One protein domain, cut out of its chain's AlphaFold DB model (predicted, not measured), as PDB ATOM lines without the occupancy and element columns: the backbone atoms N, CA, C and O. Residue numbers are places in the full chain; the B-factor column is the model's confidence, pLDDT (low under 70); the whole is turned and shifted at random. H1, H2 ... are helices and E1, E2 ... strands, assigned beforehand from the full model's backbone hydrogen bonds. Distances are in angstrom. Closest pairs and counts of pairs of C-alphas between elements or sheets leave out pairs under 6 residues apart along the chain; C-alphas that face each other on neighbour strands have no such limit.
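This is residues 2 to 103 and 193 to 235 of the 245 residues of an uncharacterized protein of Planctomycetaceae bacterium (UniProt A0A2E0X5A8). A small, strongly twisted sheet of four short strands has the long helix H1 packed over one face, and a second long helix, H5, covers H1 on the side away from the sheet, with H1 in the core between them. H3 packs over the same face as H1, near the first residues of H1, H2 lies over the other face and packs on the last residues of H1, and the short H4 crosses H1 and only grazes the sheet. The printed part has 145 residues with five named helices and four named strands, in the order H1 H2 E1 H3 E2 E3 H4 H5 E4; the sheet's order is E2 E3 E1 E4, mixed, and the class is mixed, helices and strands. The whole is compact, with a radius of gyration of the C-alphas of 15.0 A, and rounded, spanning 41 by 35 by 29 A.

The sheet is made of E2, residues 75 to 78, E3, residues 85 to 88, E1, residues 48 to 52 and 12.2 A long, and E4, residues 226 to 229. C-alpha 229, where E4 ends, is at (588.335, 237.170, 694.026). H1, residues 3 to 20, runs 25.9 A from C-alpha 3 at (600.842, 244.548, 695.681) to C-alpha 20 at (594.743, 219.470, 697.431). H5, residues 199 to 216, is 25.4 A long, H2, residues 30 to 46, is 24.1 A, and H3, residues 56 to 71, is 22.6 A. H4, residues 90 to 97, is 10.6 A long.

E2 and E3 form a hairpin of antiparallel strands, with N 76 and O 87 at 2.9 A. E3 and E1 are antiparallel, with N 86 and O 48 at 2.8 A. E1 and E4 are parallel, with N 229 and O 51 at 3.0 A. The pairing of E1 is staggered: its residues 48 to 49 pair with E3 and its residues 49 to 52 with E4. E1, H3 and E2 make a split strand-helix-strand unit, two strands running the same way with E3 between them, and its crossover is right-handed. The arrangement has three layers, H1 and H3 on one face of the sheet and H2 on the other. H1 has a height over the sheet of 6.9 A and runs slantwise to the strands, at 40 degrees to E1 on the local plane. H3, at a height of 9.7 A, runs along the strands, at 5 degrees to E1 on the local plane. H2, at a height of 10.8 A, runs across them, at 78 degrees to E1 on the local plane. H1 is the hub, touching four helices. It touches H5, closest at the C-alphas of Ala 14 and Tyr 209, 5.1 A, the same way at a tilt of 36 degrees, only just steep. It touches H4 with its residues 6 to 13 alone, about perpendicular at 81 degrees, closest at the C-alphas of Val 10 and Ala 96, 5.7 A. With residues 4 to 5 alone it touches H3, closest at the C-alphas of Glu 5 and Val 65, 6.2 A. With residues 19 to 20 alone it touches H2, closest at the C-alphas of Leu 19 and Arg 40, 6.6 A. H5 is not on the sheet. In H1, H2, H3, H4 and H5 every O i to N i+4 pair is within hydrogen-bond range.

The two C-alphas farthest apart, those of Asn 26 and Ala 57, are 44.5 A apart. Residues 104 to 192 are not printed, and C-alphas 103 and 193 are 16.0 A apart across this cut, between H4 and H5. Of the links that are printed whole, none is long. Mean pLDDT of the printed part is 87.2; residues 222 to 235, of which 226 to 229 are E4, are under 70.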
ATOM      1  N   LYS A   2     603.214 244.719 691.366       92.00
ATOM      2  CA  LYS A   2     602.370 245.523 692.273       92.00
ATOM      3  C   LYS A   2     601.798 244.658 693.406       92.00
ATOM      4  O   LYS A   2     601.643 243.454 693.239       92.00
ATOM      5  N   LEU A   3     601.419 245.269 694.533       90.50
ATOM      6  CA  LEU A   3     600.842 244.548 695.681       90.50
ATOM      7  C   LEU A   3     599.618 243.695 695.293       90.50
ATOM      8  O   LEU A   3     599.551 242.523 695.647       90.50
ATOM      9  N   ILE A   4     598.700 244.259 694.502       89.06
ATOM     10  CA  ILE A   4     597.484 243.569 694.041       89.06
ATOM     11  C   ILE A   4     597.780 242.352 693.150       89.06
ATOM     12  O   ILE A   4     597.082 241.345 693.222       89.06
ATOM     13  N   GLU A   5     598.838 242.428 692.336       93.38
ATOM     14  CA  GLU A   5     599.308 241.311 691.510       93.38
ATOM     15  C   GLU A   5     599.796 240.172 692.429       93.38
ATOM     16  O   GLU A   5     599.384 239.027 692.248       93.38
ATOM     17  N   LYS A   6     600.570 240.500 693.482       93.81
ATOM     18  CA  LYS A   6     601.039 239.522 694.483       93.81
ATOM     19  C   LYS A   6     599.882 238.850 695.219       93.81
ATOM     20  O   LYS A   6     599.825 237.631 695.322       93.81
ATOM     21  N   GLN A   7     598.955 239.649 695.741       92.31
ATOM     22  CA  GLN A   7     597.831 239.152 696.537       92.31
ATOM     23  C   GLN A   7     596.946 238.195 695.739       92.31
ATOM     24  O   GLN A   7     596.415 237.237 696.300       92.31
ATOM     25  N   LEU A   8     596.792 238.441 694.435       93.00
ATOM     26  CA  LEU A   8     596.027 237.561 693.571       93.00
ATOM     27  C   LEU A   8     596.717 236.202 693.393       93.00
ATOM     28  O   LEU A   8     596.067 235.185 693.619       93.00
ATOM     29  N   VAL A   9     598.010 236.158 693.049       95.44
ATOM     30  CA  VAL A   9     598.714 234.867 692.891       95.44
ATOM     31  C   VAL A   9     598.771 234.082 694.205       95.44
ATOM     32  O   VAL A   9     598.511 232.883 694.198       95.44
ATOM     33  N   VAL A  10     598.977 234.763 695.339       95.62
ATOM     34  CA  VAL A  10     598.947 234.154 696.682       95.62
ATOM     35  C   VAL A  10     597.577 233.561 697.000       95.62
ATOM     36  O   VAL A  10     597.489 232.473 697.560       95.62
ATOM     37  N   ARG A  11     596.489 234.247 696.630       95.00
ATOM     38  CA  ARG A  11     595.135 233.723 696.830       95.00
ATOM     39  C   ARG A  11     594.875 232.489 695.979       95.00
ATOM     40  O   ARG A  11     594.334 231.521 696.493       95.00
ATOM     41  N   VAL A  12     595.248 232.517 694.699       95.31
ATOM     42  CA  VAL A  12     595.081 231.351 693.817       95.31
ATOM     43  C   VAL A  12     595.893 230.165 694.347       95.31
ATOM     44  O   VAL A  12     595.373 229.051 694.346       95.31
ATOM     45  N   LEU A  13     597.110 230.402 694.855       97.06
ATOM     46  CA  LEU A  13     597.926 229.379 695.515       97.06
ATOM     47  C   LEU A  13     597.209 228.802 696.741       97.06
ATOM     48  O   LEU A  13     596.964 227.605 696.771       97.06
ATOM     49  N   ALA A  14     596.800 229.642 697.699       96.56
ATOM     50  CA  ALA A  14     596.153 229.196 698.936       96.56
ATOM     51  C   ALA A  14     594.887 228.362 698.679       96.56
ATOM     52  O   ALA A  14     594.701 227.317 699.290       96.56
ATOM     53  N   GLU A  15     594.034 228.784 697.744       95.19
ATOM     54  CA  GLU A  15     592.811 228.053 697.380       95.19
ATOM     55  C   GLU A  15     593.117 226.713 696.694       95.19
ATOM     56  O   GLU A  15     592.411 225.723 696.895       95.19
ATOM     57  N   THR A  16     594.177 226.671 695.881       96.00
ATOM     58  CA  THR A  16     594.640 225.435 695.235       96.00
ATOM     59  C   THR A  16     595.209 224.473 696.274       96.00
ATOM     60  O   THR A  16     594.839 223.301 696.277       96.00
ATOM     61  N   ASP A  17     596.034 224.978 697.186       97.31
ATOM     62  CA  ASP A  17     596.617 224.215 698.284       97.31
ATOM     63  C   ASP A  17     595.505 223.636 699.177       97.31
ATOM     64  O   ASP A  17     595.433 222.422 699.303       97.31
ATOM     65  N   VAL A  18     594.532 224.431 699.648       95.94
ATOM     66  CA  VAL A  18     593.361 223.946 700.427       95.94
ATOM     67  C   VAL A  18     592.611 222.811 699.720       95.94
ATOM     68  O   VAL A  18     592.151 221.849 700.352       95.94
ATOM     69  N   LEU A  19     592.447 222.923 698.397       94.69
ATOM     70  CA  LEU A  19     591.761 221.917 697.595       94.69
ATOM     71  C   LEU A  19     592.536 220.592 697.564       94.69
ATOM     72  O   LEU A  19     591.914 219.526 697.578       94.69
ATOM     73  N   TRP A  20     593.868 220.641 697.534       96.25
ATOM     74  CA  TRP A  20     594.743 219.470 697.431       96.25
ATOM     75  C   TRP A  20     595.282 218.954 698.759       96.25
ATOM     76  O   TRP A  20     595.692 217.795 698.786       96.25
ATOM     77  N   THR A  21     595.178 219.716 699.851       95.69
ATOM     78  CA  THR A  21     595.505 219.255 701.202       95.69
ATOM     79  C   THR A  21     594.840 217.895 701.440       95.69
ATOM     80  O   THR A  21     593.639 217.751 701.153       95.69
ATOM     81  N   PRO A  22     595.577 216.873 701.902       94.12
ATOM     82  CA  PRO A  22     595.027 215.564 702.196       94.12
ATOM     83  C   PRO A  22     593.767 215.614 703.062       94.12
ATOM     84  O   PRO A  22     593.504 216.557 703.814       94.12
ATOM     85  N   LEU A  23     592.928 214.602 702.872       88.62
ATOM     86  CA  LEU A  23     591.660 214.469 703.565       88.62
ATOM     87  C   LEU A  23     591.816 213.364 704.599       88.62
ATOM     88  O   LEU A  23     591.985 212.204 704.232       88.62
ATOM     89  N   ARG A  24     591.752 213.731 705.876       87.25
ATOM     90  CA  ARG A  24     591.707 212.785 706.989       87.25
ATOM     91  C   ARG A  24     590.244 212.627 707.386       87.25
ATOM     92  O   ARG A  24     589.556 213.624 707.596       87.25
ATOM     93  N   PHE A  25     589.732 211.398 707.407       75.19
ATOM     94  CA  PHE A  25     588.295 211.136 707.581       75.19
ATOM     95  C   PHE A  25     587.733 211.716 708.891       75.19
ATOM     96  O   PHE A  25     586.603 212.191 708.919       75.19
ATOM     97  N   ASN A  26     588.554 211.789 709.941       79.50
ATOM     98  CA  ASN A  26     588.172 212.392 711.220       79.50
ATOM     99  C   ASN A  26     587.956 213.919 711.145       79.50
ATOM    100  O   ASN A  26     587.298 214.483 712.016       79.50
ATOM    101  N   ASP A  27     588.454 214.588 710.100       78.62
ATOM    102  CA  ASP A  27     588.374 216.046 709.965       78.62
ATOM    103  C   ASP A  27     587.141 216.526 709.190       78.62
ATOM    104  O   ASP A  27     586.767 217.700 709.293       78.62
ATOM    105  N   VAL A  28     586.533 215.665 708.363       83.88
ATOM    106  CA  VAL A  28     585.442 216.050 707.455       83.88
ATOM    107  C   VAL A  28     584.387 214.953 707.312       83.88
ATOM    108  O   VAL A  28     584.694 213.783 707.123       83.88
ATOM    109  N   GLY A  29     583.109 215.341 707.314       88.12
ATOM    110  CA  GLY A  29     582.014 214.411 707.025       88.12
ATOM    111  C   GLY A  29     581.979 213.960 705.556       88.12
ATOM    112  O   GLY A  29     582.495 214.643 704.667       88.12
ATOM    113  N   ALA A  30     581.293 212.845 705.281       88.12
ATOM    114  CA  ALA A  30     581.192 212.243 703.944       88.12
ATOM    115  C   ALA A  30     580.703 213.220 702.852       88.12
ATOM    116  O   ALA A  30     581.229 213.221 701.739       88.12
ATOM    117  N   GLU A  31     579.748 214.102 703.172       89.25
ATOM    118  CA  GLU A  31     579.256 215.125 702.236       89.25
ATOM    119  C   GLU A  31     580.356 216.109 701.805       89.25
ATOM    120  O   GLU A  31     580.447 216.474 700.631       89.25
ATOM    121  N   ALA A  32     581.202 216.534 702.748       90.12
ATOM    122  CA  ALA A  32     582.319 217.427 702.462       90.12
ATOM    123  C   ALA A  32     583.407 216.701 701.663       90.12
ATOM    124  O   ALA A  32     583.950 217.275 700.720       90.12
ATOM    125  N   ALA A  33     583.669 215.425 701.965       89.38
ATOM    126  CA  ALA A  33     584.599 214.607 701.196       89.38
ATOM    127  C   ALA A  33     584.174 214.455 699.728       89.38
ATOM    128  O   ALA A  33     584.974 214.714 698.826       89.38
ATOM    129  N   ALA A  34     582.901 214.139 699.478       89.56
ATOM    130  CA  ALA A  34     582.347 214.084 698.126       89.56
ATOM    131  C   ALA A  34     582.487 215.434 697.399       89.56
ATOM    132  O   ALA A  34     582.935 215.481 696.252       89.56
ATOM    133  N   ALA A  35     582.194 216.542 698.089       90.75
ATOM    134  CA  ALA A  35     582.349 217.885 697.533       90.75
ATOM    135  C   ALA A  35     583.813 218.223 697.190       90.75
ATOM    136  O   ALA A  35     584.072 218.864 696.174       90.75
ATOM    137  N   ILE A  36     584.788 217.800 698.002       91.12
ATOM    138  CA  ILE A  36     586.219 218.007 697.723       91.12
ATOM    139  C   ILE A  36     586.632 217.247 696.459       91.12
ATOM    140  O   ILE A  36     587.276 217.830 695.584       91.12
ATOM    141  N   VAL A  37     586.239 215.975 696.331       90.19
ATOM    142  CA  VAL A  37     586.527 215.157 695.140       90.19
ATOM    143  C   VAL A  37     585.925 215.791 693.886       90.19
ATOM    144  O   VAL A  37     586.616 215.939 692.874       90.19
ATOM    145  N   GLU A  38     584.670 216.237 693.960       90.06
ATOM    146  CA  GLU A  38     584.007 216.932 692.858       90.06
ATOM    147  C   GLU A  38     584.758 218.212 692.464       90.06
ATOM    148  O   GLU A  38     585.072 218.416 691.290       90.06
ATOM    149  N   ARG A  39     585.122 219.053 693.438       91.19
ATOM    150  CA  ARG A  39     585.861 220.299 693.186       91.19
ATOM    151  C   ARG A  39     587.251 220.053 692.610       91.19
ATOM    152  O   ARG A  39     587.670 220.802 691.733       91.19
ATOM    153  N   ARG A  40     587.956 218.998 693.036       92.25
ATOM    154  CA  ARG A  40     589.237 218.575 692.436       92.25
ATOM    155  C   ARG A  40     589.061 218.205 690.966       92.25
ATOM    156  O   ARG A  40     589.867 218.623 690.134       92.25
ATOM    157  N   SER A  41     588.001 217.466 690.640       89.88
ATOM    158  CA  SER A  41     587.658 217.126 689.255       89.88
ATOM    159  C   SER A  41     587.365 218.384 688.426       89.88
ATOM    160  O   SER A  41     588.019 218.635 687.412       89.88
ATOM    161  N   GLN A  42     586.479 219.254 688.924       88.19
ATOM    162  CA  GLN A  42     586.129 220.525 688.281       88.19
ATOM    163  C   GLN A  42     587.353 221.433 688.088       88.19
ATOM    164  O   GLN A  42     587.502 222.050 687.032       88.19
ATOM    165  N   PHE A  43     588.257 221.495 689.069       90.19
ATOM    166  CA  PHE A  43     589.499 222.260 688.975       90.19
ATOM    167  C   PHE A  43     590.421 221.715 687.882       90.19
ATOM    168  O   PHE A  43     590.971 222.496 687.108       90.19
ATOM    169  N   ARG A  44     590.585 220.391 687.763       88.44
ATOM    170  CA  ARG A  44     591.429 219.804 686.706       88.44
ATOM    171  C   ARG A  44     590.921 220.178 685.316       88.44
ATOM    172  O   ARG A  44     591.722 220.564 684.463       88.44
ATOM    173  N   GLU A  45     589.608 220.136 685.112       87.62
ATOM    174  CA  GLU A  45     588.979 220.523 683.847       87.62
ATOM    175  C   GLU A  45     589.061 222.035 683.599       87.62
ATOM    176  O   GLU A  45     589.520 222.493 682.550       87.62
ATOM    177  N   ARG A  46     588.620 222.840 684.568       87.56
ATOM    178  CA  ARG A  46     588.293 224.256 684.346       87.56
ATOM    179  C   ARG A  46     589.192 225.210 685.118       87.56
ATOM    180  O   ARG A  46     589.376 226.324 684.651       87.56
ATOM    181  N   GLY A  47     589.792 224.809 686.229       89.69
ATOM    182  CA  GLY A  47     590.460 225.695 687.187       89.69
ATOM    183  C   GLY A  47     589.474 226.307 688.188       89.69
ATOM    184  O   GLY A  47     588.317 225.897 688.274       89.69
ATOM    185  N   LEU A  48     589.919 227.314 688.939       88.94
ATOM    186  CA  LEU A  48     589.100 228.018 689.932       88.94
ATOM    187  C   LEU A  48     588.202 229.031 689.234       88.94
ATOM    188  O   LEU A  48     588.700 229.840 688.451       88.94
ATOM    189  N   LEU A  49     586.892 229.029 689.497       85.50
ATOM    190  CA  LEU A  49     586.016 230.011 688.857       85.50
ATOM    191  C   LEU A  49     586.364 231.419 689.342       85.50
ATOM    192  O   LEU A  49     586.358 231.666 690.542       85.50
ATOM    193  N   LEU A  50     586.592 232.337 688.404       82.81
ATOM    194  CA  LEU A  50     586.816 233.749 688.680       82.81
ATOM    195  C   LEU A  50     585.475 234.447 688.913       82.81
ATOM    196  O   LEU A  50     584.725 234.691 687.967       82.81
ATOM    197  N   ALA A  51     585.192 234.832 690.155       80.81
ATOM    198  CA  ALA A  51     584.127 235.788 690.449       80.81
ATOM    199  C   ALA A  51     584.743 237.129 690.857       80.81
ATOM    200  O   ALA A  51     585.409 237.198 691.884       80.81
ATOM    201  N   ILE A  52     584.523 238.176 690.050       79.62
ATOM    202  CA  ILE A  52     584.988 239.545 690.317       79.62
ATOM    203  C   ILE A  52     583.782 240.390 690.749       79.62
ATOM    204  O   ILE A  52     582.945 240.756 689.920       79.62
ATOM    205  N   GLY A  53     583.676 240.655 692.053       77.81
ATOM    206  CA  GLY A  53     582.612 241.481 692.650       77.81
ATOM    207  C   GLY A  53     582.869 242.991 692.548       77.81
ATOM    208  O   GLY A  53     583.741 243.421 691.807       77.81
ATOM    209  N   GLY A  54     582.135 243.808 693.306       84.25
ATOM    210  CA  GLY A  54     582.445 245.235 693.498       84.25
ATOM    211  C   GLY A  54     582.014 246.189 692.376       84.25
ATOM    212  O   GLY A  54     581.291 245.811 691.441       84.25
ATOM    213  N   ALA A  55     582.441 247.450 692.509       87.88
ATOM    214  CA  ALA A  55     582.095 248.537 691.601       87.88
ATOM    215  C   ALA A  55     582.710 248.329 690.206       87.88
ATOM    216  O   ALA A  55     583.657 247.563 690.016       87.88
ATOM    217  N   GLN A  56     582.178 249.022 689.194       89.00
ATOM    218  CA  GLN A  56     582.654 248.880 687.813       89.00
ATOM    219  C   GLN A  56     584.159 249.159 687.673       89.00
ATOM    220  O   GLN A  56     584.835 248.429 686.946       89.00
ATOM    221  N   ALA A  57     584.678 250.164 688.384       87.94
ATOM    222  CA  ALA A  57     586.099 250.500 688.391       87.94
ATOM    223  C   ALA A  57     586.963 249.352 688.942       87.94
ATOM    224  O   ALA A  57     587.917 248.936 688.281       87.94
ATOM    225  N   ASP A  58     586.581 248.762 690.079       84.12
ATOM    226  CA  ASP A  58     587.318 247.649 690.693       84.12
ATOM    227  C   ASP A  58     587.314 246.416 689.790       84.12
ATOM    228  O   ASP A  58     588.345 245.769 689.594       84.12
ATOM    229  N   ARG A  59     586.170 246.124 689.156       85.31
ATOM    230  CA  ARG A  59     586.058 245.023 688.191       85.31
ATOM    231  C   ARG A  59     586.987 245.210 686.998       85.31
ATOM    232  O   ARG A  59     587.618 244.250 686.550       85.31
ATOM    233  N   GLN A  60     587.081 246.431 686.472       89.44
ATOM    234  CA  GLN A  60     588.002 246.744 685.379       89.44
ATOM    235  C   GLN A  60     589.461 246.627 685.825       89.44
ATOM    236  O   GLN A  60     590.269 246.045 685.099       89.44
ATOM    237  N   GLN A  61     589.797 247.118 687.018       88.62
ATOM    238  CA  GLN A  61     591.150 247.033 687.558       88.62
ATOM    239  C   GLN A  61     591.574 245.579 687.802       88.62
ATOM    240  O   GLN A  61     592.642 245.173 687.344       88.62
ATOM    241  N   ALA A  62     590.724 244.766 688.431       88.00
ATOM    242  CA  ALA A  62     590.971 243.340 688.633       88.00
ATOM    243  C   ALA A  62     591.155 242.605 687.298       88.00
ATOM    244  O   ALA A  62     592.084 241.814 687.144       88.00
ATOM    245  N   ARG A  63     590.334 242.922 686.286       90.25
ATOM    246  CA  ARG A  63     590.485 242.356 684.939       90.25
ATOM    247  C   ARG A  63     591.827 242.724 684.300       90.25
ATOM    248  O   ARG A  63     592.441 241.857 683.687       90.25
ATOM    249  N   ARG A  64     592.297 243.968 684.449       92.81
ATOM    250  CA  ARG A  64     593.625 244.389 683.962       92.81
ATOM    251  C   ARG A  64     594.748 243.618 684.652       92.81
ATOM    252  O   ARG A  64     595.663 243.168 683.974       92.81
ATOM    253  N   VAL A  65     594.659 243.436 685.971       93.69
ATOM    254  CA  VAL A  65     595.639 242.662 686.751       93.69
ATOM    255  C   VAL A  65     595.682 241.207 686.282       93.69
ATOM    256  O   VAL A  65     596.761 240.690 686.021       93.69
ATOM    257  N   ILE A  66     594.521 240.567 686.108       92.88
ATOM    258  CA  ILE A  66     594.429 239.179 685.633       92.88
ATOM    259  C   ILE A  66     595.046 239.024 684.238       92.88
ATOM    260  O   ILE A  66     595.878 238.145 684.042       92.88
ATOM    261  N   LEU A  67     594.665 239.881 683.283       94.12
ATOM    262  CA  LEU A  67     595.186 239.820 681.911       94.12
ATOM    263  C   LEU A  67     596.695 240.064 681.861       94.12
ATOM    264  O   LEU A  67     597.393 239.458 681.057       94.12
ATOM    265  N   LYS A  68     597.207 240.931 682.739       96.00
ATOM    266  CA  LYS A  68     598.644 241.144 682.864       96.00
ATOM    267  C   LYS A  68     599.359 239.909 683.413       96.00
ATOM    268  O   LYS A  68     600.343 239.490 682.827       96.00
ATOM    269  N   LEU A  69     598.866 239.311 684.496       96.62
ATOM    270  CA  LEU A  69     599.472 238.102 685.068       96.62
ATOM    271  C   LEU A  69     599.419 236.903 684.107       96.62
ATOM    272  O   LEU A  69     600.304 236.050 684.140       96.62
ATOM    273  N   GLU A  70     598.392 236.830 683.259       96.69
ATOM    274  CA  GLU A  70     598.328 235.881 682.145       96.69
ATOM    275  C   GLU A  70     599.409 236.178 681.096       96.69
ATOM    276  O   GLU A  70     600.151 235.274 680.720       96.69
ATOM    277  N   ALA A  71     599.558 237.441 680.677       96.94
ATOM    278  CA  ALA A  71     600.603 237.858 679.738       96.94
ATOM    279  C   ALA A  71     602.028 237.622 680.281       96.94
ATOM    280  O   ALA A  71     602.912 237.216 679.531       96.94
ATOM    281  N   ASP A  72     602.234 237.794 681.590       96.50
ATOM    282  CA  ASP A  72     603.494 237.503 682.287       96.50
ATOM    283  C   ASP A  72     603.744 235.980 682.441       96.50
ATOM    284  O   ASP A  72     604.803 235.545 682.906       96.50
ATOM    285  N   GLY A  73     602.771 235.146 682.053       96.69
ATOM    286  CA  GLY A  73     602.844 233.690 682.115       96.69
ATOM    287  C   GLY A  73     602.739 233.125 683.530       96.69
ATOM    288  O   GLY A  73     603.200 232.008 683.758       96.69
ATOM    289  N   LEU A  74     602.171 233.871 684.484       96.69
ATOM    290  CA  LEU A  74     601.960 233.435 685.872       96.69
ATOM    291  C   LEU A  74     600.582 232.790 686.067       96.69
ATOM    292  O   LEU A  74     600.425 231.876 686.873       96.69
ATOM    293  N   LEU A  75     599.582 233.233 685.306       96.50
ATOM    294  CA  LEU A  75     598.240 232.656 685.306       96.50
ATOM    295  C   LEU A  75     597.908 232.038 683.950       96.50
ATOM    296  O   LEU A  75     598.386 232.481 682.911       96.50
ATOM    297  N   CYS A  76     597.038 231.036 683.966       95.62
ATOM    298  CA  CYS A  76     596.370 230.514 682.783       95.62
ATOM    299  C   CYS A  76     594.865 230.733 682.945       95.62
ATOM    300  O   CYS A  76     594.273 230.285 683.934       95.62
ATOM    301  N   LEU A  77     594.242 231.427 681.987       93.81
ATOM    302  CA  LEU A  77     592.791 231.553 681.939       93.81
ATOM    303  C   LEU A  77     592.182 230.431 681.110       93.81
ATOM    304  O   LEU A  77     592.658 230.073 680.035       93.81
ATOM    305  N   ARG A  78     591.071 229.902 681.609       91.62
ATOM    306  CA  ARG A  78     590.277 228.877 680.941       91.62
ATOM    307  C   ARG A  78     588.830 229.339 680.807       91.62
ATOM    308  O   ARG A  78     588.336 230.168 681.574       91.62
ATOM    309  N   GLY A  79     588.144 228.785 679.810       87.75
ATOM    310  CA  GLY A  79     586.759 229.134 679.497       87.75
ATOM    311  C   GLY A  79     586.604 230.435 678.700       87.75
ATOM    312  O   GLY A  79     587.571 231.099 678.325       87.75
ATOM    313  N   ARG A  80     585.351 230.793 678.396       79.31
ATOM    314  CA  ARG A  80     584.984 231.978 677.599       79.31
ATOM    315  C   ARG A  80     583.921 232.818 678.313       79.31
ATOM    316  O   ARG A  80     583.147 232.325 679.133       79.31
ATOM    317  N   GLY A  81     583.857 234.106 677.972       79.19
ATOM    318  CA  GLY A  81     582.800 235.013 678.435       79.19
ATOM    319  C   GLY A  81     582.841 235.313 679.937       79.19
ATOM    320  O   GLY A  81     583.897 235.654 680.468       79.19
ATOM    321  N   LYS A  82     581.676 235.235 680.601       70.44
ATOM    322  CA  LYS A  82     581.489 235.554 682.032       70.44
ATOM    323  C   LYS A  82     581.942 234.435 682.982       70.44
ATOM    324  O   LYS A  82     582.187 234.711 684.149       70.44
ATOM    325  N   LYS A  83     582.053 233.192 682.500       73.31
ATOM    326  CA  LYS A  83     582.494 232.025 683.285       73.31
ATOM    327  C   LYS A  83     583.954 231.709 682.965       73.31
ATOM    328  O   LYS A  83     584.254 230.670 682.383       73.31
ATOM    329  N   ARG A  84     584.844 232.653 683.277       84.88
ATOM    330  CA  ARG A  84     586.286 232.401 683.204       84.88
ATOM    331  C   ARG A  84     586.739 231.726 684.481       84.88
ATOM    332  O   ARG A  84     586.219 231.999 685.560       84.88
ATOM    333  N   SER A  85     587.734 230.886 684.343       90.75
ATOM    334  CA  SER A  85     588.403 230.238 685.452       90.75
ATOM    335  C   SER A  85     589.907 230.424 685.323       90.75
ATOM    336  O   SER A  85     590.409 230.778 684.255       90.75
ATOM    337  N   VAL A  86     590.608 230.280 686.439       93.00
ATOM    338  CA  VAL A  86     592.029 230.580 686.568       93.00
ATOM    339  C   VAL A  86     592.757 229.420 687.222       93.00
ATOM    340  O   VAL A  86     592.234 228.769 688.128       93.00
ATOM    341  N   CYS A  87     593.984 229.187 686.787       95.06
ATOM    342  CA  CYS A  87     594.961 228.409 687.530       95.06
ATOM    343  C   CYS A  87     596.335 229.075 687.445       95.06
ATOM    344  O   CYS A  87     596.586 229.892 686.553       95.06
ATOM    345  N   LEU A  88     597.221 228.730 688.379       96.44
ATOM    346  CA  LEU A  88     598.633 229.067 688.247       96.44
ATOM    347  C   LEU A  88     599.228 228.247 687.097       96.44
ATOM    348  O   LEU A  88     598.912 227.066 686.922       96.44
ATOM    349  N   THR A  89     600.097 228.870 686.308       96.62
ATOM    350  CA  THR A  89     601.047 228.100 685.497       96.62
ATOM    351  C   THR A  89     602.107 227.498 686.421       96.62
ATOM    352  O   THR A  89     602.216 227.889 687.581       96.62
ATOM    353  N   ARG A  90     602.963 226.606 685.909       94.81
ATOM    354  CA  ARG A  90     604.116 226.126 686.687       94.81
ATOM    355  C   ARG A  90     605.003 227.278 687.177       94.81
ATOM    356  O   ARG A  90     605.346 227.330 688.347       94.81
ATOM    357  N   ARG A  91     605.300 228.237 686.292       95.69
ATOM    358  CA  ARG A  91     606.051 229.449 686.648       95.69
ATOM    359  C   ARG A  91     605.320 230.261 687.719       95.69
ATOM    360  O   ARG A  91     605.963 230.776 688.621       95.69
ATOM    361  N   GLY A  92     603.999 230.388 687.609       96.69
ATOM    362  CA  GLY A  92     603.164 231.085 688.583       96.69
ATOM    363  C   GLY A  92     603.146 230.430 689.956       96.69
ATOM    364  O   GLY A  92     603.161 231.145 690.950       96.69
ATOM    365  N   ASP A  93     603.143 229.099 690.008       97.12
ATOM    366  CA  ASP A  93     603.205 228.315 691.243       97.12
ATOM    367  C   ASP A  93     604.568 228.473 691.926       97.12
ATOM    368  O   ASP A  93     604.612 228.940 693.063       97.12
ATOM    369  N   ASP A  94     605.674 228.249 691.205       95.94
ATOM    370  CA  ASP A  94     607.036 228.465 691.724       95.94
ATOM    371  C   ASP A  94     607.214 229.901 692.251       95.94
ATOM    372  O   ASP A  94     607.745 230.142 693.339       95.94
ATOM    373  N   PHE A  95     606.714 230.871 691.485       95.69
ATOM    374  CA  PHE A  95     606.767 232.284 691.827       95.69
ATOM    375  C   PHE A  95     605.884 232.633 693.034       95.69
ATOM    376  O   PHE A  95     606.317 233.382 693.904       95.69
ATOM    377  N   ALA A  96     604.669 232.090 693.142       96.56
ATOM    378  CA  ALA A  96     603.804 232.320 694.297       96.56
ATOM    379  C   ALA A  96     604.395 231.697 695.573       96.56
ATOM    380  O   ALA A  96     604.451 232.362 696.606       96.56
ATOM    381  N   ARG A  97     604.905 230.465 695.476       97.06
ATOM    382  CA  ARG A  97     605.523 229.729 696.586       97.06
ATOM    383  C   ARG A  97     606.769 230.420 697.122       97.06
ATOM    384  O   ARG A  97     606.942 230.473 698.328       97.06
ATOM    385  N   SER A  98     607.555 231.085 696.273       95.50
ATOM    386  CA  SER A  98     608.709 231.878 696.734       95.50
ATOM    387  C   SER A  98     608.359 233.046 697.680       95.50
ATOM    388  O   SER A  98     609.224 233.530 698.411       95.50
ATOM    389  N   PHE A  99     607.093 233.490 697.715       92.31
ATOM    390  CA  PHE A  99     606.604 234.464 698.700       92.31
ATOM    391  C   PHE A  99     606.048 233.833 699.978       92.31
ATOM    392  O   PHE A  99     605.927 234.516 700.998       92.31
ATOM    393  N   CYS A 100     605.625 232.578 699.891       93.75
ATOM    394  CA  CYS A 100     604.811 231.888 700.878       93.75
ATOM    395  C   CYS A 100     605.671 230.899 701.680       93.75
ATOM    396  O   CYS A 100     606.780 230.564 701.276       93.75
ATOM    397  N   PRO A 101     605.202 230.432 702.845       88.19
ATOM    398  CA  PRO A 101     605.928 229.449 703.639       88.19
ATOM    399  C   PRO A 101     605.653 228.030 703.122       88.19
ATOM    400  O   PRO A 101     605.327 227.153 703.909       88.19
ATOM    401  N   THR A 102     605.700 227.821 701.806       93.62
ATOM    402  CA  THR A 102     605.392 226.535 701.175       93.62
ATOM    403  C   THR A 102     606.500 226.124 700.221       93.62
ATOM    404  O   THR A 102     607.206 226.960 699.659       93.62
ATOM    405  N   LEU A 103     606.652 224.815 700.047       96.75
ATOM    406  CA  LEU A 103     607.699 224.238 699.213       96.75
ATOM    407  C   LEU A 103     607.299 224.230 697.745       96.75
ATOM    408  O   LEU A 103     606.121 224.061 697.416       96.75
ATOM    409  N   GLU A 193     615.407 232.984 688.475       89.88
ATOM    410  CA  GLU A 193     614.993 234.225 689.121       89.88
ATOM    411  C   GLU A 193     613.690 234.011 689.881       89.88
ATOM    412  O   GLU A 193     612.614 233.872 689.290       89.88
ATOM    413  N   LEU A 194     613.793 234.014 691.208       92.44
ATOM    414  CA  LEU A 194     612.652 234.053 692.108       92.44
ATOM    415  C   LEU A 194     612.679 235.349 692.919       92.44
ATOM    416  O   LEU A 194     613.749 235.841 693.288       92.44
ATOM    417  N   PRO A 195     611.507 235.937 693.194       92.75
ATOM    418  CA  PRO A 195     611.435 237.072 694.086       92.75
ATOM    419  C   PRO A 195     611.812 236.645 695.510       92.75
ATOM    420  O   PRO A 195     611.690 235.487 695.900       92.75
ATOM    421  N   LYS A 196     612.275 237.613 696.302       92.44
ATOM    422  CA  LYS A 196     612.573 237.376 697.716       92.44
ATOM    423  C   LYS A 196     611.281 237.090 698.497       92.44
ATOM    424  O   LYS A 196     610.240 237.662 698.145       92.44
ATOM    425  N   PRO A 197     611.364 236.308 699.590       93.12
ATOM    426  CA  PRO A 197     610.255 236.123 700.517       93.12
ATOM    427  C   PRO A 197     609.630 237.454 700.949       93.12
ATOM    428  O   PRO A 197     610.327 238.451 701.148       93.12
ATOM    429  N   ASP A 198     608.306 237.474 701.102       94.88
ATOM    430  CA  ASP A 198     607.531 238.676 701.420       94.88
ATOM    431  C   ASP A 198     606.632 238.391 702.631       94.88
ATOM    432  O   ASP A 198     605.707 237.582 702.569       94.88
ATOM    433  N   ALA A 199     606.911 239.053 703.758       94.62
ATOM    434  CA  ALA A 199     606.221 238.794 705.023       94.62
ATOM    435  C   ALA A 199     604.703 239.054 704.947       94.62
ATOM    436  O   ALA A 199     603.922 238.329 705.565       94.62
ATOM    437  N   ASN A 200     604.273 240.044 704.157       93.44
ATOM    438  CA  ASN A 200     602.854 240.354 703.982       93.44
ATOM    439  C   ASN A 200     602.160 239.284 703.136       93.44
ATOM    440  O   ASN A 200     601.043 238.876 703.452       93.44
ATOM    441  N   ALA A 201     602.826 238.804 702.083       93.69
ATOM    442  CA  ALA A 201     602.332 237.692 701.279       93.69
ATOM    443  C   ALA A 201     602.231 236.399 702.103       93.69
ATOM    444  O   ALA A 201     601.192 235.743 702.063       93.69
ATOM    445  N   ARG A 202     603.249 236.086 702.917       95.12
ATOM    446  CA  ARG A 202     603.240 234.953 703.857       95.12
ATOM    447  C   ARG A 202     602.079 235.036 704.843       95.12
ATOM    448  O   ARG A 202     601.323 234.078 704.974       95.12
ATOM    449  N   LYS A 203     601.902 236.185 705.505       95.38
ATOM    450  CA  LYS A 203     600.771 236.406 706.417       95.38
ATOM    451  C   LYS A 203     599.443 236.191 705.691       95.38
ATOM    452  O   LYS A 203     598.583 235.470 706.190       95.38
ATOM    453  N   LYS A 204     599.297 236.761 704.489       94.69
ATOM    454  CA  LYS A 204     598.056 236.651 703.725       94.69
ATOM    455  C   LYS A 204     597.758 235.227 703.268       94.69
ATOM    456  O   LYS A 204     596.600 234.823 703.293       94.69
ATOM    457  N   PHE A 205     598.781 234.480 702.862       96.25
ATOM    458  CA  PHE A 205     598.658 233.067 702.527       96.25
ATOM    459  C   PHE A 205     598.109 232.276 703.715       96.25
ATOM    460  O   PHE A 205     597.077 231.632 703.574       96.25
ATOM    461  N   ASN A 206     598.729 232.409 704.892       96.31
ATOM    462  CA  ASN A 206     598.310 231.694 706.099       96.31
ATOM    463  C   ASN A 206     596.856 232.012 706.484       96.31
ATOM    464  O   ASN A 206     596.085 231.098 706.758       96.31
ATOM    465  N   GLU A 207     596.457 233.290 706.447       96.00
ATOM    466  CA  GLU A 207     595.065 233.703 706.695       96.00
ATOM    467  C   GLU A 207     594.076 233.008 705.746       96.00
ATOM    468  O   GLU A 207     593.020 232.540 706.170       96.00
ATOM    469  N   LEU A 208     594.399 232.967 704.449       94.94
ATOM    470  CA  LEU A 208     593.535 232.375 703.428       94.94
ATOM    471  C   LEU A 208     593.499 230.849 703.535       94.94
ATOM    472  O   LEU A 208     592.420 230.273 703.424       94.94
ATOM    473  N   TYR A 209     594.650 230.219 703.766       95.75
ATOM    474  CA  TYR A 209     594.790 228.772 703.879       95.75
ATOM    475  C   TYR A 209     594.015 228.236 705.087       95.75
ATOM    476  O   TYR A 209     593.150 227.381 704.921       95.75
ATOM    477  N   VAL A 210     594.222 228.812 706.279       95.44
ATOM    478  CA  VAL A 210     593.510 228.406 707.507       95.44
ATOM    479  C   VAL A 210     592.001 228.590 707.349       95.44
ATOM    480  O   VAL A 210     591.239 227.653 707.581       95.44
ATOM    481  N   ARG A 211     591.557 229.760 706.869       95.00
ATOM    482  CA  ARG A 211     590.129 230.002 706.620       95.00
ATOM    483  C   ARG A 211     589.557 229.007 705.609       95.00
ATOM    484  O   ARG A 211     588.456 228.501 705.805       95.00
ATOM    485  N   GLY A 212     590.290 228.728 704.535       93.75
ATOM    486  CA  GLY A 212     589.875 227.779 703.509       93.75
ATOM    487  C   GLY A 212     589.750 226.354 704.047       93.75
ATOM    488  O   GLY A 212     588.768 225.687 703.728       93.75
ATOM    489  N   LEU A 213     590.670 225.904 704.906       93.38
ATOM    490  CA  LEU A 213     590.574 224.605 705.581       93.38
ATOM    491  C   LEU A 213     589.345 224.519 706.498       93.38
ATOM    492  O   LEU A 213     588.640 223.508 706.476       93.38
ATOM    493  N   ASP A 214     589.028 225.581 707.241       93.06
ATOM    494  CA  ASP A 214     587.827 225.630 708.085       93.06
ATOM    495  C   ASP A 214     586.527 225.619 707.268       93.06
ATOM    496  O   ASP A 214     585.569 224.914 707.604       93.06
ATOM    497  N   GLU A 215     586.480 226.375 706.170       91.75
ATOM    498  CA  GLU A 215     585.350 226.374 705.240       91.75
ATOM    499  C   GLU A 215     585.194 225.017 704.548       91.75
ATOM    500  O   GLU A 215     584.067 224.550 704.347       91.75
ATOM    501  N   ARG A 216     586.313 224.363 704.218       91.62
ATOM    502  CA  ARG A 216     586.368 223.059 703.547       91.62
ATOM    503  C   ARG A 216     585.607 221.979 704.298       91.62
ATOM    504  O   ARG A 216     584.908 221.188 703.666       91.62
ATOM    505  N   ARG A 217     585.626 222.011 705.633       90.75
ATOM    506  CA  ARG A 217     584.845 221.104 706.500       90.75
ATOM    507  C   ARG A 217     583.330 221.189 706.269       90.75
ATOM    508  O   ARG A 217     582.594 220.262 706.594       90.75
ATOM    509  N   ARG A 218     582.849 222.294 705.693       90.56
ATOM    510  CA  ARG A 218     581.423 222.591 705.467       90.56
ATOM    511  C   ARG A 218     581.037 222.590 703.989       90.56
ATOM    512  O   ARG A 218     579.919 222.978 703.654       90.56
ATOM    513  N   TRP A 219     581.935 222.193 703.086       89.56
ATOM    514  CA  TRP A 219     581.619 222.136 701.660       89.56
ATOM    515  C   TRP A 219     580.509 221.119 701.362       89.56
ATOM    516  O   TRP A 219     580.297 220.155 702.099       89.56
ATOM    517  N   ARG A 220     579.766 221.384 700.285       86.81
ATOM    518  CA  ARG A 220     578.640 220.589 699.776       86.81
ATOM    519  C   ARG A 220     578.708 220.565 698.246       86.81
ATOM    520  O   ARG A 220     579.109 221.571 697.655       86.81
ATOM    521  N   SER A 221     578.313 219.452 697.624       75.00
ATOM    522  CA  SER A 221     578.395 219.211 696.166       75.00
ATOM    523  C   SER A 221     577.582 220.203 695.325       75.00
ATOM    524  O   SER A 221     577.918 220.520 694.191       75.00
ATOM    525  N   THR A 222     576.537 220.803 695.895       67.00
ATOM    526  CA  THR A 222     575.632 221.699 695.160       67.00
ATOM    527  C   THR A 222     576.206 223.085 694.844       67.00
ATOM    528  O   THR A 222     575.563 223.863 694.137       67.00
ATOM    529  N   ARG A 223     577.402 223.434 695.343       58.78
ATOM    530  CA  ARG A 223     578.034 224.743 695.096       58.78
ATOM    531  C   ARG A 223     579.274 224.589 694.211       58.78
ATOM    532  O   ARG A 223     580.221 223.933 694.655       58.78
ATOM    533  N   PRO A 224     579.336 225.250 693.034       57.22
ATOM    534  CA  PRO A 224     580.552 225.267 692.226       57.22
ATOM    535  C   PRO A 224     581.741 225.761 693.062       57.22
ATOM    536  O   PRO A 224     581.572 226.615 693.939       57.22
ATOM    537  N   SER A 225     582.949 225.256 692.791       55.56
ATOM    538  CA  SER A 225     584.183 225.818 693.357       55.56
ATOM    539  C   SER A 225     584.382 227.244 692.841       55.56
ATOM    540  O   SER A 225     584.978 227.482 691.787       55.56
ATOM    541  N   HIS A 226     583.830 228.206 693.569       55.03
ATOM    542  CA  HIS A 226     584.034 229.619 693.325       55.03
ATOM    543  C   HIS A 226     585.228 230.077 694.142       55.03
ATOM    544  O   HIS A 226     585.130 230.161 695.363       55.03
ATOM    545  N   VAL A 227     586.316 230.454 693.473       52.41
ATOM    546  CA  VAL A 227     587.228 231.405 694.101       52.41
ATOM    547  C   VAL A 227     586.643 232.768 693.830       52.41
ATOM    548  O   VAL A 227     586.769 233.354 692.751       52.41
ATOM    549  N   VAL A 228     585.946 233.281 694.834       54.22
ATOM    550  CA  VAL A 228     585.611 234.693 694.832       54.22
ATOM    551  C   VAL A 228     586.934 235.429 694.987       54.22
ATOM    552  O   VAL A 228     587.584 235.373 696.032       54.22
ATOM    553  N   ILE A 229     587.360 236.097 693.917       51.41
ATOM    554  CA  ILE A 229     588.335 237.170 694.026       51.41
ATOM    555  C   ILE A 229     587.480 238.398 694.337       51.41
ATOM    556  O   ILE A 229     586.941 239.018 693.414       51.41
ATOM    557  N   PRO A 230     587.269 238.746 695.620       45.88
ATOM    558  CA  PRO A 230     586.599 239.983 695.947       45.88
ATOM    559  C   PRO A 230     587.395 241.078 695.250       45.88
ATOM    560  O   PRO A 230     588.623 241.126 695.349       45.88
ATOM    561  N   ALA A 231     586.709 241.939 694.503       41.06
ATOM    562  CA  ALA A 231     587.391 243.058 693.869       41.06
ATOM    563  C   ALA A 231     588.017 244.001 694.919       41.06
ATOM    564  O   ALA A 231     588.947 244.739 694.609       41.06
ATOM    565  N   SER A 232     587.596 243.874 696.183       41.41
ATOM    566  CA  SER A 232     588.210 244.422 697.390       41.41
ATOM    567  C   SER A 232     589.255 243.484 698.023       41.41
ATOM    568  O   SER A 232     589.160 243.113 699.189       41.41
ATOM    569  N   ALA A 233     590.290 243.079 697.281       36.41
ATOM    570  CA  ALA A 233     591.432 242.369 697.878       36.41
ATOM    571  C   ALA A 233     592.310 243.253 698.804       36.41
ATOM    572  O   ALA A 233     593.280 242.749 699.366       36.41
ATOM    573  N   GLY A 234     591.945 244.525 699.007       38.75
ATOM    574  CA  GLY A 234     592.273 245.302 700.204       38.75
ATOM    575  C   GLY A 234     590.991 245.512 701.019       38.75
ATOM    576  O   GLY A 234     589.964 245.884 700.460       38.75
ATOM    577  N   ASP A 235     591.005 245.312 702.333       41.84
ATOM    578  CA  ASP A 235     591.205 246.461 703.224       41.84
ATOM    579  C   ASP A 235     592.018 247.569 702.563       41.84
ATOM    580  O   ASP A 235     593.226 247.725 702.738       41.84
TER     581      ASP A 235